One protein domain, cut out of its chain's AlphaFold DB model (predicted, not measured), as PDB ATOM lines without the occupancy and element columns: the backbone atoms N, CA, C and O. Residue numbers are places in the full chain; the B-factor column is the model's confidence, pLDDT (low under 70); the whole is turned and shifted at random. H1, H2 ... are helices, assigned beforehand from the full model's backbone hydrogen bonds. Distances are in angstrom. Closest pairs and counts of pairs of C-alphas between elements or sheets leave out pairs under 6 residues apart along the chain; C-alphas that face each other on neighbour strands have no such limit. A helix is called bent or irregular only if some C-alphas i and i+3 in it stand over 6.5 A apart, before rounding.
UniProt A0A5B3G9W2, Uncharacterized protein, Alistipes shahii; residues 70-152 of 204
ATOM      1  N   ALA A  70      36.652  31.454  23.903       79.19
ATOM      2  CA  ALA A  70      35.766  32.088  24.874       79.19
ATOM      3  C   ALA A  70      36.488  32.353  26.206       79.19
ATOM      4  O   ALA A  70      37.228  31.512  26.717       79.19
ATOM      5  N   ASP A  71      36.239  33.526  26.792       82.00
ATOM      6  CA  ASP A  71      36.819  33.896  28.078       82.00
ATOM      7  C   ASP A  71      36.199  33.119  29.259       82.00
ATOM      8  O   ASP A  71      35.148  32.474  29.166       82.00
ATOM      9  N   ALA A  72      36.857  33.198  30.419       80.19
ATOM     10  CA  ALA A  72      36.420  32.516  31.637       80.19
ATOM     11  C   ALA A  72      35.003  32.928  32.092       80.19
ATOM     12  O   ALA A  72      34.307  32.146  32.748       80.19
ATOM     13  N   THR A  73      34.552  34.134  31.742       83.38
ATOM     14  CA  THR A  73      33.216  34.632  32.078       83.38
ATOM     15  C   THR A  73      32.148  33.973  31.206       83.38
ATOM     16  O   THR A  73      31.131  33.516  31.734       83.38
ATOM     17  N   ALA A  74      32.389  33.842  29.901       83.19
ATOM     18  CA  ALA A  74      31.523  33.125  28.973       83.19
ATOM     19  C   ALA A  74      31.421  31.634  29.330       83.19
ATOM     20  O   ALA A  74      30.316  31.092  29.367       83.19
ATOM     21  N   MET A  75      32.541  31.000  29.691       82.75
ATOM     22  CA  MET A  75      32.556  29.610  30.170       82.75
ATOM     23  C   MET A  75      31.725  29.438  31.446       82.75
ATOM     24  O   MET A  75      30.871  28.556  31.521       82.75
ATOM     25  N   SER A  76      31.925  30.315  32.435       84.44
ATOM     26  CA  SER A  76      31.175  30.270  33.696       84.44
ATOM     27  C   SER A  76      29.673  30.443  33.463       84.44
ATOM     28  O   SER A  76      28.866  29.706  34.029       84.44
ATOM     29  N   LYS A  77      29.285  31.372  32.582       87.56
ATOM     30  CA  LYS A  77      27.882  31.589  32.214       87.56
ATOM     31  C   LYS A  77      27.273  30.358  31.539       87.56
ATOM     32  O   LYS A  77      26.176  29.960  31.924       87.56
ATOM     33  N   ALA A  78      27.975  29.748  30.584       87.31
ATOM     34  CA  ALA A  78      27.499  28.558  29.879       87.31
ATOM     35  C   ALA A  78      27.310  27.364  30.831       87.31
ATOM     36  O   ALA A  78      26.306  26.663  30.751       87.31
ATOM     37  N   ILE A  79      28.220  27.174  31.793       88.19
ATOM     38  CA  ILE A  79      28.104  26.118  32.810       88.19
ATOM     39  C   ILE A  79      26.880  26.347  33.709       88.19
ATOM     40  O   ILE A  79      26.127  25.411  33.981       88.19
ATOM     41  N   VAL A  80      26.652  27.588  34.153       91.75
ATOM     42  CA  VAL A  80      25.480  27.933  34.976       91.75
ATOM     43  C   VAL A  80      24.180  27.739  34.191       91.75
ATOM     44  O   VAL A  80      23.220  27.195  34.735       91.75
ATOM     45  N   GLN A  81      24.149  28.128  32.914       90.25
ATOM     46  CA  GLN A  81      22.997  27.900  32.038       90.25
ATOM     47  C   GLN A  81      22.730  26.409  31.834       90.25
ATOM     48  O   GLN A  81      21.604  25.968  32.042       90.25
ATOM     49  N   LEU A  82      23.762  25.613  31.551       90.88
ATOM     50  CA  LEU A  82      23.630  24.165  31.398       90.88
ATOM     51  C   LEU A  82      23.077  23.500  32.668       90.88
ATOM     52  O   LEU A  82      22.235  22.606  32.589       90.88
ATOM     53  N   ALA A  83      23.526  23.937  33.847       90.44
ATOM     54  CA  ALA A  83      22.994  23.447  35.115       90.44
ATOM     55  C   ALA A  83      21.514  23.827  35.303       90.44
ATOM     56  O   ALA A  83      20.714  22.989  35.727       90.44
ATOM     57  N   ALA A  84      21.139  25.062  34.957       92.50
ATOM     58  CA  ALA A  84      19.756  25.524  35.021       92.50
ATOM     59  C   ALA A  84      18.843  24.741  34.061       92.50
ATOM     60  O   ALA A  84      17.791  24.253  34.479       92.50
ATOM     61  N   ASP A  85      19.270  24.547  32.814       91.19
ATOM     62  CA  ASP A  85      18.520  23.798  31.807       91.19
ATOM     63  C   ASP A  85      18.392  22.328  32.193       91.19
ATOM     64  O   ASP A  85      17.303  21.763  32.119       91.19
ATOM     65  N   ARG A  86      19.464  21.706  32.699       93.06
ATOM     66  CA  ARG A  86      19.408  20.331  33.210       93.06
ATOM     67  C   ARG A  86      18.390  20.188  34.337       93.06
ATOM     68  O   ARG A  86      17.631  19.219  34.340       93.06
ATOM     69  N   ASN A  87      18.368  21.122  35.286       93.25
ATOM     70  CA  ASN A  87      17.405  21.092  36.386       93.25
ATOM     71  C   ASN A  87      15.975  21.257  35.864       93.25
ATOM     72  O   ASN A  87      15.109  20.458  36.209       93.25
ATOM     73  N   LYS A  88      15.747  22.199  34.945       94.44
ATOM     74  CA  LYS A  88      14.442  22.410  34.309       94.44
ATOM     75  C   LYS A  88      13.977  21.193  33.504       94.44
ATOM     76  O   LYS A  88      12.819  20.788  33.592       94.44
ATOM     77  N   HIS A  89      14.865  20.572  32.732       91.06
ATOM     78  CA  HIS A  89      14.561  19.351  31.985       91.06
ATOM     79  C   HIS A  89      14.264  18.174  32.913       91.06
ATOM     80  O   HIS A  89      13.363  17.392  32.631       91.06
ATOM     81  N   LYS A  90      14.965  18.069  34.044       94.50
ATOM     82  CA  LYS A  90      14.676  17.050  35.055       94.50
ATOM     83  C   LYS A  90      13.310  17.271  35.706       94.50
ATOM     84  O   LYS A  90      12.519  16.342  35.766       94.50
ATOM     85  N   GLU A  91      13.006  18.495  36.129       93.19
ATOM     86  CA  GLU A  91      11.708  18.836  36.728       93.19
ATOM     87  C   GLU A  91      10.546  18.597  35.758       93.19
ATOM     88  O   GLU A  91       9.526  18.027  36.140       93.19
ATOM     89  N   THR A  92      10.706  18.989  34.492       92.94
ATOM     90  CA  THR A  92       9.692  18.743  33.455       92.94
ATOM     91  C   THR A  92       9.542  17.257  33.142       92.94
ATOM     92  O   THR A  92       8.414  16.795  32.998       92.94
ATOM     93  N   ALA A  93      10.632  16.488  33.098       92.88
ATOM     94  CA  ALA A  93      10.567  15.038  32.938       92.88
ATOM     95  C   ALA A  93       9.847  14.368  34.119       92.88
ATOM     96  O   ALA A  93       8.956  13.549  33.903       92.88
ATOM     97  N   ASP A  94      10.166  14.760  35.354       93.88
ATOM     98  CA  ASP A  94       9.518  14.239  36.561       93.88
ATOM     99  C   ASP A  94       8.022  14.609  36.602       93.88
ATOM    100  O   ASP A  94       7.189  13.799  37.018       93.88
ATOM    101  N   ALA A  95       7.658  15.817  36.158       94.19
ATOM    102  CA  ALA A  95       6.267  16.256  36.057       94.19
ATOM    103  C   ALA A  95       5.493  15.471  34.987       94.19
ATOM    104  O   ALA A  95       4.432  14.922  35.280       94.19
ATOM    105  N   LEU A  96       6.052  15.341  33.779       94.38
ATOM    106  CA  LEU A  96       5.441  14.582  32.687       94.38
ATOM    107  C   LEU A  96       5.295  13.100  33.040       94.38
ATOM    108  O   LEU A  96       4.264  12.501  32.746       94.38
ATOM    109  N   GLN A  97       6.283  12.509  33.714       94.44
ATOM    110  CA  GLN A  97       6.199  11.122  34.163       94.44
ATOM    111  C   GLN A  97       5.045  10.932  35.158       94.44
ATOM    112  O   GLN A  97       4.236  10.019  34.992       94.44
ATOM    113  N   LYS A  98       4.891  11.842  36.130       94.38
ATOM    114  CA  LYS A  98       3.752  11.826  37.064       94.38
ATOM    115  C   LYS A  98       2.409  11.981  36.352       94.38
ATOM    116  O   LYS A  98       1.457  11.292  36.713       94.38
ATOM    117  N   GLU A  99       2.316  12.859  35.355       93.19
ATOM    118  CA  GLU A  99       1.098  13.032  34.557       93.19
ATOM    119  C   GLU A  99       0.762  11.779  33.739       93.19
ATOM    120  O   GLU A  99      -0.397  11.363  33.706       93.19
ATOM    121  N   ILE A 100       1.764  11.136  33.132       92.94
ATOM    122  CA  ILE A 100       1.596   9.876  32.397       92.94
ATOM    123  C   ILE A 100       1.103   8.774  33.337       92.94
ATOM    124  O   ILE A 100       0.145   8.075  33.003       92.94
ATOM    125  N   ASP A 101       1.709   8.632  34.514       91.38
ATOM    126  CA  ASP A 101       1.325   7.605  35.485       91.38
ATOM    127  C   ASP A 101      -0.080   7.857  36.050       91.38
ATOM    128  O   ASP A 101      -0.887   6.929  36.152       91.38
ATOM    129  N   ALA A 102      -0.427   9.118  36.327       93.25
ATOM    130  CA  ALA A 102      -1.776   9.508  36.735       93.25
ATOM    131  C   ALA A 102      -2.812   9.231  35.632       93.25
ATOM    132  O   ALA A 102      -3.877   8.677  35.909       93.25
ATOM    133  N   ALA A 103      -2.500   9.560  34.375       92.62
ATOM    134  CA  ALA A 103      -3.375   9.299  33.237       92.62
ATOM    135  C   ALA A 103      -3.561   7.795  32.985       92.62
ATOM    136  O   ALA A 103      -4.680   7.355  32.713       92.62
ATOM    137  N   ARG A 104      -2.496   6.993  33.106       91.25
ATOM    138  CA  ARG A 104      -2.556   5.526  33.002       91.25
ATOM    139  C   ARG A 104      -3.427   4.929  34.097       91.25
ATOM    140  O   ARG A 104      -4.323   4.144  33.792       91.25
ATOM    141  N   LYS A 105      -3.219   5.350  35.347       92.81
ATOM    142  CA  LYS A 105      -4.028   4.905  36.485       92.81
ATOM    143  C   LYS A 105      -5.501   5.261  36.294       92.81
ATOM    144  O   LYS A 105      -6.352   4.388  36.425       92.81
ATOM    145  N   LYS A 106      -5.801   6.501  35.897       93.88
ATOM    146  CA  LYS A 106      -7.177   6.939  35.643       93.88
ATOM    147  C   LYS A 106      -7.844   6.129  34.529       93.88
ATOM    148  O   LYS A 106      -8.954   5.650  34.709       93.88
ATOM    149  N   ARG A 107      -7.157   5.898  33.404       91.19
ATOM    150  CA  ARG A 107      -7.689   5.066  32.306       91.19
ATOM    151  C   ARG A 107      -7.967   3.625  32.738       91.19
ATOM    152  O   ARG A 107      -8.955   3.046  32.289       91.19
ATOM    153  N   ALA A 108      -7.100   3.045  33.567       92.06
ATOM    154  CA  ALA A 108      -7.306   1.717  34.140       92.06
ATOM    155  C   ALA A 108      -8.530   1.699  35.071       92.06
ATOM    156  O   ALA A 108      -9.398   0.842  34.930       92.06
ATOM    157  N   GLU A 109      -8.641   2.676  35.972       93.25
ATOM    158  CA  GLU A 109      -9.792   2.823  36.867       93.25
ATOM    159  C   GLU A 109     -11.104   2.999  36.095       93.25
ATOM    160  O   GLU A 109     -12.067   2.292  36.385       93.25
ATOM    161  N   ASP A 110     -11.135   3.870  35.085       93.31
ATOM    162  CA  ASP A 110     -12.320   4.134  34.263       93.31
ATOM    163  C   ASP A 110     -12.787   2.869  33.521       93.31
ATOM    164  O   ASP A 110     -13.979   2.548  33.527       93.31
ATOM    165  N   MET A 111     -11.860   2.096  32.937       92.44
ATOM    166  CA  MET A 111     -12.196   0.832  32.270       92.44
ATOM    167  C   MET A 111     -12.803  -0.181  33.247       92.44
ATOM    168  O   MET A 111     -13.818  -0.813  32.948       92.44
ATOM    169  N   VAL A 112     -12.176  -0.350  34.413       92.50
ATOM    170  CA  VAL A 112     -12.619  -1.334  35.403       92.50
ATOM    171  C   VAL A 112     -13.950  -0.908  36.023       92.50
ATOM    172  O   VAL A 112     -14.830  -1.750  36.187       92.50
ATOM    173  N   ASN A 113     -14.146   0.383  36.307       92.44
ATOM    174  CA  ASN A 113     -15.420   0.917  36.797       92.44
ATOM    175  C   ASN A 113     -16.555   0.620  35.810       92.44
ATOM    176  O   ASN A 113     -17.576   0.066  36.209       92.44
ATOM    177  N   LEU A 114     -16.339   0.875  34.516       90.62
ATOM    178  CA  LEU A 114     -17.313   0.569  33.469       90.62
ATOM    179  C   LEU A 114     -17.630  -0.935  33.402       90.62
ATOM    180  O   LEU A 114     -18.783  -1.323  33.212       90.62
ATOM    181  N   ALA A 115     -16.639  -1.805  33.608       89.56
ATOM    182  CA  ALA A 115     -16.869  -3.248  33.665       89.56
ATOM    183  C   ALA A 115     -17.646  -3.692  34.923       89.56
ATOM    184  O   ALA A 115     -18.441  -4.632  34.841       89.56
ATOM    185  N   VAL A 116     -17.459  -3.023  36.068       90.94
ATOM    186  CA  VAL A 116     -18.263  -3.247  37.285       90.94
ATOM    187  C   VAL A 116     -19.706  -2.783  37.071       90.94
ATOM    188  O   VAL A 116     -20.632  -3.529  37.380       90.94
ATOM    189  N   GLU A 117     -19.910  -1.593  36.500       88.62
ATOM    190  CA  GLU A 117     -21.239  -1.033  36.204       88.62
ATOM    191  C   GLU A 117     -22.033  -1.908  35.231       88.62
ATOM    192  O   GLU A 117     -23.213  -2.179  35.440       88.62
ATOM    193  N   GLN A 118     -21.366  -2.433  34.201       85.44
ATOM    194  CA  GLN A 118     -21.956  -3.384  33.253       85.44
ATOM    195  C   GLN A 118     -22.145  -4.788  33.849       85.44
ATOM    196  O   GLN A 118     -22.641  -5.704  33.184       85.44
ATOM    197  N   GLY A 119     -21.726  -4.991  35.099       85.12
ATOM    198  CA  GLY A 119     -21.843  -6.256  35.807       85.12
ATOM    199  C   GLY A 119     -20.943  -7.363  35.264       85.12
ATOM    200  O   GLY A 119     -21.126  -8.515  35.657       85.12
ATOM    201  N   ARG A 120     -19.987  -7.039  34.384       87.62
ATOM    202  CA  ARG A 120     -19.014  -7.994  33.832       87.62
ATOM    203  C   ARG A 120     -18.107  -8.534  34.931       87.62
ATOM    204  O   ARG A 120     -17.797  -9.717  34.961       87.62
ATOM    205  N   ILE A 121     -17.727  -7.681  35.877       90.62
ATOM    206  CA  ILE A 121     -16.948  -8.069  37.055       90.62
ATOM    207  C   ILE A 121     -17.658  -7.647  38.340       90.62
ATOM    208  O   ILE A 121     -18.440  -6.699  38.363       90.62
ATOM    209  N   GLY A 122     -17.395  -8.364  39.431       86.06
ATOM    210  CA  GLY A 122     -17.883  -7.982  40.754       86.06
ATOM    211  C   GLY A 122     -17.043  -6.861  41.371       86.06
ATOM    212  O   GLY A 122     -15.828  -6.821  41.186       86.06
ATOM    213  N   ALA A 123     -17.672  -6.018  42.196       86.31
ATOM    214  CA  ALA A 123     -17.001  -4.985  42.992       86.31
ATOM    215  C   ALA A 123     -15.730  -5.450  43.749       86.31
ATOM    216  O   ALA A 123     -14.737  -4.726  43.694       86.31
ATOM    217  N   PRO A 124     -15.668  -6.643  44.387       88.75
ATOM    218  CA  PRO A 124     -14.451  -7.071  45.095       88.75
ATOM    219  C   PRO A 124     -13.271  -7.401  44.168       88.75
ATOM    220  O   PRO A 124     -12.137  -7.495  44.627       88.75
ATOM    221  N   ALA A 125     -13.509  -7.597  42.868       87.75
ATOM    222  CA  ALA A 125     -12.444  -7.857  41.900       87.75
ATOM    223  C   ALA A 125     -11.836  -6.566  41.326       87.75
ATOM    224  O   ALA A 125     -10.779  -6.627  40.700       87.75
ATOM    225  N   ARG A 126     -12.472  -5.407  41.553       89.81
ATOM    226  CA  ARG A 126     -12.084  -4.106  40.988       89.81
ATOM    227  C   ARG A 126     -10.604  -3.795  41.197       89.81
ATOM    228  O   ARG A 126      -9.894  -3.562  40.230       89.81
ATOM    229  N   GLU A 127     -10.128  -3.825  42.440       90.31
ATOM    230  CA  GLU A 127      -8.744  -3.448  42.764       90.31
ATOM    231  C   GLU A 127      -7.717  -4.334  42.052       90.31
ATOM    232  O   GLU A 127      -6.746  -3.825  41.496       90.31
ATOM    233  N   LYS A 128      -7.982  -5.645  41.970       91.06
ATOM    234  CA  LYS A 128      -7.117  -6.596  41.259       91.06
ATOM    235  C   LYS A 128      -7.050  -6.282  39.766       91.06
ATOM    236  O   LYS A 128      -5.969  -6.294  39.188       91.06
ATOM    237  N   TYR A 129      -8.190  -5.972  39.147       90.12
ATOM    238  CA  TYR A 129      -8.231  -5.613  37.729       90.12
ATOM    239  C   TYR A 129      -7.593  -4.252  37.443       90.12
ATOM    240  O   TYR A 129      -6.982  -4.106  36.391       90.12
ATOM    241  N   VAL A 130      -7.668  -3.280  38.361       91.94
ATOM    242  CA  VAL A 130      -6.942  -2.004  38.215       91.94
ATOM    243  C   VAL A 130      -5.435  -2.242  38.269       91.94
ATOM    244  O   VAL A 130      -4.711  -1.731  37.419       91.94
ATOM    245  N   GLU A 131      -4.956  -3.058  39.211       92.75
ATOM    246  CA  GLU A 131      -3.535  -3.405  39.299       92.75
ATOM    247  C   GLU A 131      -3.045  -4.136  38.037       92.75
ATOM    248  O   GLU A 131      -1.978  -3.824  37.506       92.75
ATOM    249  N   LEU A 132      -3.839  -5.079  37.521       91.44
ATOM    250  CA  LEU A 132      -3.551  -5.770  36.264       91.44
ATOM    251  C   LEU A 132      -3.572  -4.815  35.064       91.44
ATOM    252  O   LEU A 132      -2.658  -4.868  34.253       91.44
ATOM    253  N   ALA A 133      -4.541  -3.901  34.979       91.44
ATOM    254  CA  ALA A 133      -4.647  -2.939  33.881       91.44
ATOM    255  C   ALA A 133      -3.511  -1.903  33.884       91.44
ATOM    256  O   ALA A 133      -3.178  -1.353  32.837       91.44
ATOM    257  N   MET A 134      -2.889  -1.647  35.040       90.94
ATOM    258  CA  MET A 134      -1.656  -0.857  35.109       90.94
ATOM    259  C   MET A 134      -0.432  -1.607  34.564       90.94
ATOM    260  O   MET A 134       0.515  -0.955  34.128       90.94
ATOM    261  N   LYS A 135      -0.436  -2.947  34.586       91.56
ATOM    262  CA  LYS A 135       0.643  -3.787  34.035       91.56
ATOM    263  C   LYS A 135       0.432  -4.074  32.549       91.56
ATOM    264  O   LYS A 135       1.375  -3.955  31.776       91.56
ATOM    265  N   ASP A 136      -0.791  -4.429  32.168       91.50
ATOM    266  CA  ASP A 136      -1.170  -4.766  30.799       91.50
ATOM    267  C   ASP A 136      -2.618  -4.332  30.524       91.50
ATOM    268  O   ASP A 136      -3.591  -5.008  30.866       91.50
ATOM    269  N   TYR A 137      -2.755  -3.137  29.953       91.12
ATOM    270  CA  TYR A 137      -4.050  -2.518  29.690       91.12
ATOM    271  C   TYR A 137      -4.830  -3.251  28.594       91.12
ATOM    272  O   TYR A 137      -6.046  -3.426  28.713       91.12
ATOM    273  N   ASP A 138      -4.143  -3.677  27.534       90.19
ATOM    274  CA  ASP A 138      -4.777  -4.244  26.346       90.19
ATOM    275  C   ASP A 138      -5.343  -5.630  26.654       90.19
ATOM    276  O   ASP A 138      -6.522  -5.888  26.390       90.19
ATOM    277  N   LEU A 139      -4.565  -6.467  27.347       91.44
ATOM    278  CA  LEU A 139      -5.023  -7.778  27.799       91.44
ATOM    279  C   LEU A 139      -6.246  -7.666  28.722       91.44
ATOM    280  O   LEU A 139      -7.217  -8.420  28.591       91.44
ATOM    281  N   VAL A 140      -6.247  -6.708  29.654       90.94
ATOM    282  CA  VAL A 140      -7.402  -6.493  30.538       90.94
ATOM    283  C   VAL A 140      -8.609  -5.966  29.758       90.94
ATOM    284  O   VAL A 140      -9.733  -6.403  30.001       90.94
ATOM    285  N   SER A 141      -8.406  -5.095  28.768       89.62
ATOM    286  CA  SER A 141      -9.492  -4.617  27.904       89.62
ATOM    287  C   SER A 141     -10.172  -5.760  27.153       89.62
ATOM    288  O   SER A 141     -11.403  -5.841  27.133       89.62
ATOM    289  N   GLU A 142      -9.386  -6.645  26.543       91.12
ATOM    290  CA  GLU A 142      -9.895  -7.790  25.789       91.12
ATOM    291  C   GLU A 142     -10.604  -8.797  26.693       91.12
ATOM    292  O   GLU A 142     -11.734  -9.201  26.407       91.12
ATOM    293  N   THR A 143      -9.990  -9.143  27.826       89.56
ATOM    294  CA  THR A 143     -10.584 -10.085  28.784       89.56
ATOM    295  C   THR A 143     -11.892  -9.555  29.366       89.56
ATOM    296  O   THR A 143     -12.871 -10.296  29.423       89.56
ATOM    297  N   LEU A 144     -11.974  -8.266  29.719       90.00
ATOM    298  CA  LEU A 144     -13.218  -7.665  30.206       90.00
ATOM    299  C   LEU A 144     -14.301  -7.619  29.120       90.00
ATOM    300  O   LEU A 144     -15.466  -7.856  29.426       90.00
ATOM    301  N   LYS A 145     -13.950  -7.351  27.856       87.44
ATOM    302  CA  LYS A 145     -14.910  -7.372  26.734       87.44
ATOM    303  C   LYS A 145     -15.450  -8.772  26.444       87.44
ATOM    304  O   LYS A 145     -16.605  -8.885  26.038       87.44
ATOM    305  N   ALA A 146     -14.644  -9.810  26.658       89.12
ATOM    306  CA  ALA A 146     -15.055 -11.200  26.479       89.12
ATOM    307  C   ALA A 146     -16.072 -11.663  27.537       89.12
ATOM    308  O   ALA A 146     -16.831 -12.600  27.286       89.12
ATOM    309  N   ILE A 147     -16.124 -11.008  28.705       86.25
ATOM    310  CA  ILE A 147     -17.110 -11.338  29.735       86.25
ATOM    311  C   ILE A 147     -18.478 -10.757  29.333       86.25
ATOM    312  O   ILE A 147     -18.612  -9.534  29.174       86.25
ATOM    313  N   PRO A 148     -19.524 -11.594  29.188       82.19
ATOM    314  CA  PRO A 148     -20.862 -11.104  28.900       82.19
ATOM    315  C   PRO A 148     -21.353 -10.201  30.037       82.19
ATOM    316  O   PRO A 148     -21.192 -10.504  31.220       82.19
ATOM    317  N   ALA A 149     -21.958  -9.070  29.670       81.88
ATOM    318  CA  ALA A 149     -22.587  -8.178  30.637       81.88
ATOM    319  C   ALA A 149     -23.750  -8.893  31.342       81.88
ATOM    320  O   ALA A 149     -24.370  -9.800  30.776       81.88
ATOM    321  N   LYS A 150     -24.076  -8.473  32.568       75.94
ATOM    322  CA  LYS A 150     -25.239  -9.025  33.277       75.94
ATOM    323  C   LYS A 150     -26.510  -8.682  32.501       75.94
ATOM    324  O   LYS A 150     -26.977  -7.547  32.527       75.94
ATOM    325  N   ALA A 151     -27.090  -9.677  31.839       68.12
ATOM    326  CA  ALA A 151     -28.428  -9.571  31.289       68.12
ATOM    327  C   ALA A 151     -29.447  -9.724  32.425       68.12
ATOM    328  O   ALA A 151     -29.385 -10.670  33.212       68.12
ATOM    329  N   SER A 152     -30.394  -8.789  32.523       68.75
ATOM    330  CA  SER A 152     -31.536  -8.962  33.416       68.75
ATOM    331  C   SER A 152     -32.416 -10.085  32.874       68.75
ATOM    332  O   SER A 152     -32.919  -9.991  31.752       68.75
TER     333      SER A 152
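AT A GLANCE: This is residues 70 to 152 of the 204 residues of an uncharacterized protein of Alistipes shahii (UniProt A0A5B3G9W2). One long helix, H1, makes most of the length of this model, and two short helices, H2 and H3, fold back in turn and pack beside its last part as a small head. The first part of the long helix sticks out as a bare arm: residues 70 to 100, of which 72 to 100 belong to H1, stand free. The printed part has 83 residues with three named helices, H1, H2 and H3 in that order, and no named strand; the class is all helix. The whole is extended, with a radius of gyration of the C-alphas of 22.8 A, and spans 80 by 18 by 16 A, while the body without the arm spans 37 by 18 by 15 A.

HOW THE PARTS SIT: H1, residues 72 to 117, H2, residues 123 to 135, and H3, residues 137 to 146, form an up-and-down bundle, in which each helix runs against the one before it in the chain. H1 touches H2 with residues 104 to 116 alone, and the closest C-alphas, those of Ala 108 and Ala 133, are 5.4 A apart. These two helices form a helical hairpin and run opposite ways at a steep tilt of 35.3 degrees, only just past shallow. H2 and H3 form a second helical hairpin: they touch, with residues 129 to 133 of H2 alone, and the C-alphas of Ala 133 and Val 140 are the closest, at 5.6 A. They run opposite ways at a steep tilt of 41 degrees. H1, with residues 108 to 115 alone, only just touches H3, with 3 pairs of C-alphas within 8 A; the closest are those of Ala 115 and Leu 144, 6.7 A apart. H1 and H3 run the same way at a shallow tilt of 10 degrees. The helix packing is mostly crossed, but only just, with 1 of the 3 pairs at a shallow tilt. In H1 and H3 every O i to N i+4 pair is within hydrogen-bond range; in H2 it is 7 of 9.

IN THESE COORDINATES: H1 has 46 residues and measures 66.9 A from C-alpha 72 at (36.420, 32.516, 31.637) to C-alpha 117 at (-21.239, -1.033, 36.204). H2 has 13 residues and measures 19.8 A from first to last C-alpha; it is irregular, with C-alphas 124 and 127 standing 7.2 A apart. H3 has 10 residues, measures 14.4 A and ends with C-alpha 146 at (-15.055, -11.200, 26.479).

THE WHOLE: The C-alphas of Asp 71 and Ser 152, the two farthest apart, are 80.9 A from each other, and the outline is a rod. The printed part has no cut. The links from H1 to H2, with 5 residues, and from H2 to H3, with 1 residue, are tight. The mean pLDDT of the printed part is 89.3, and residues 151 to 152 are under 70.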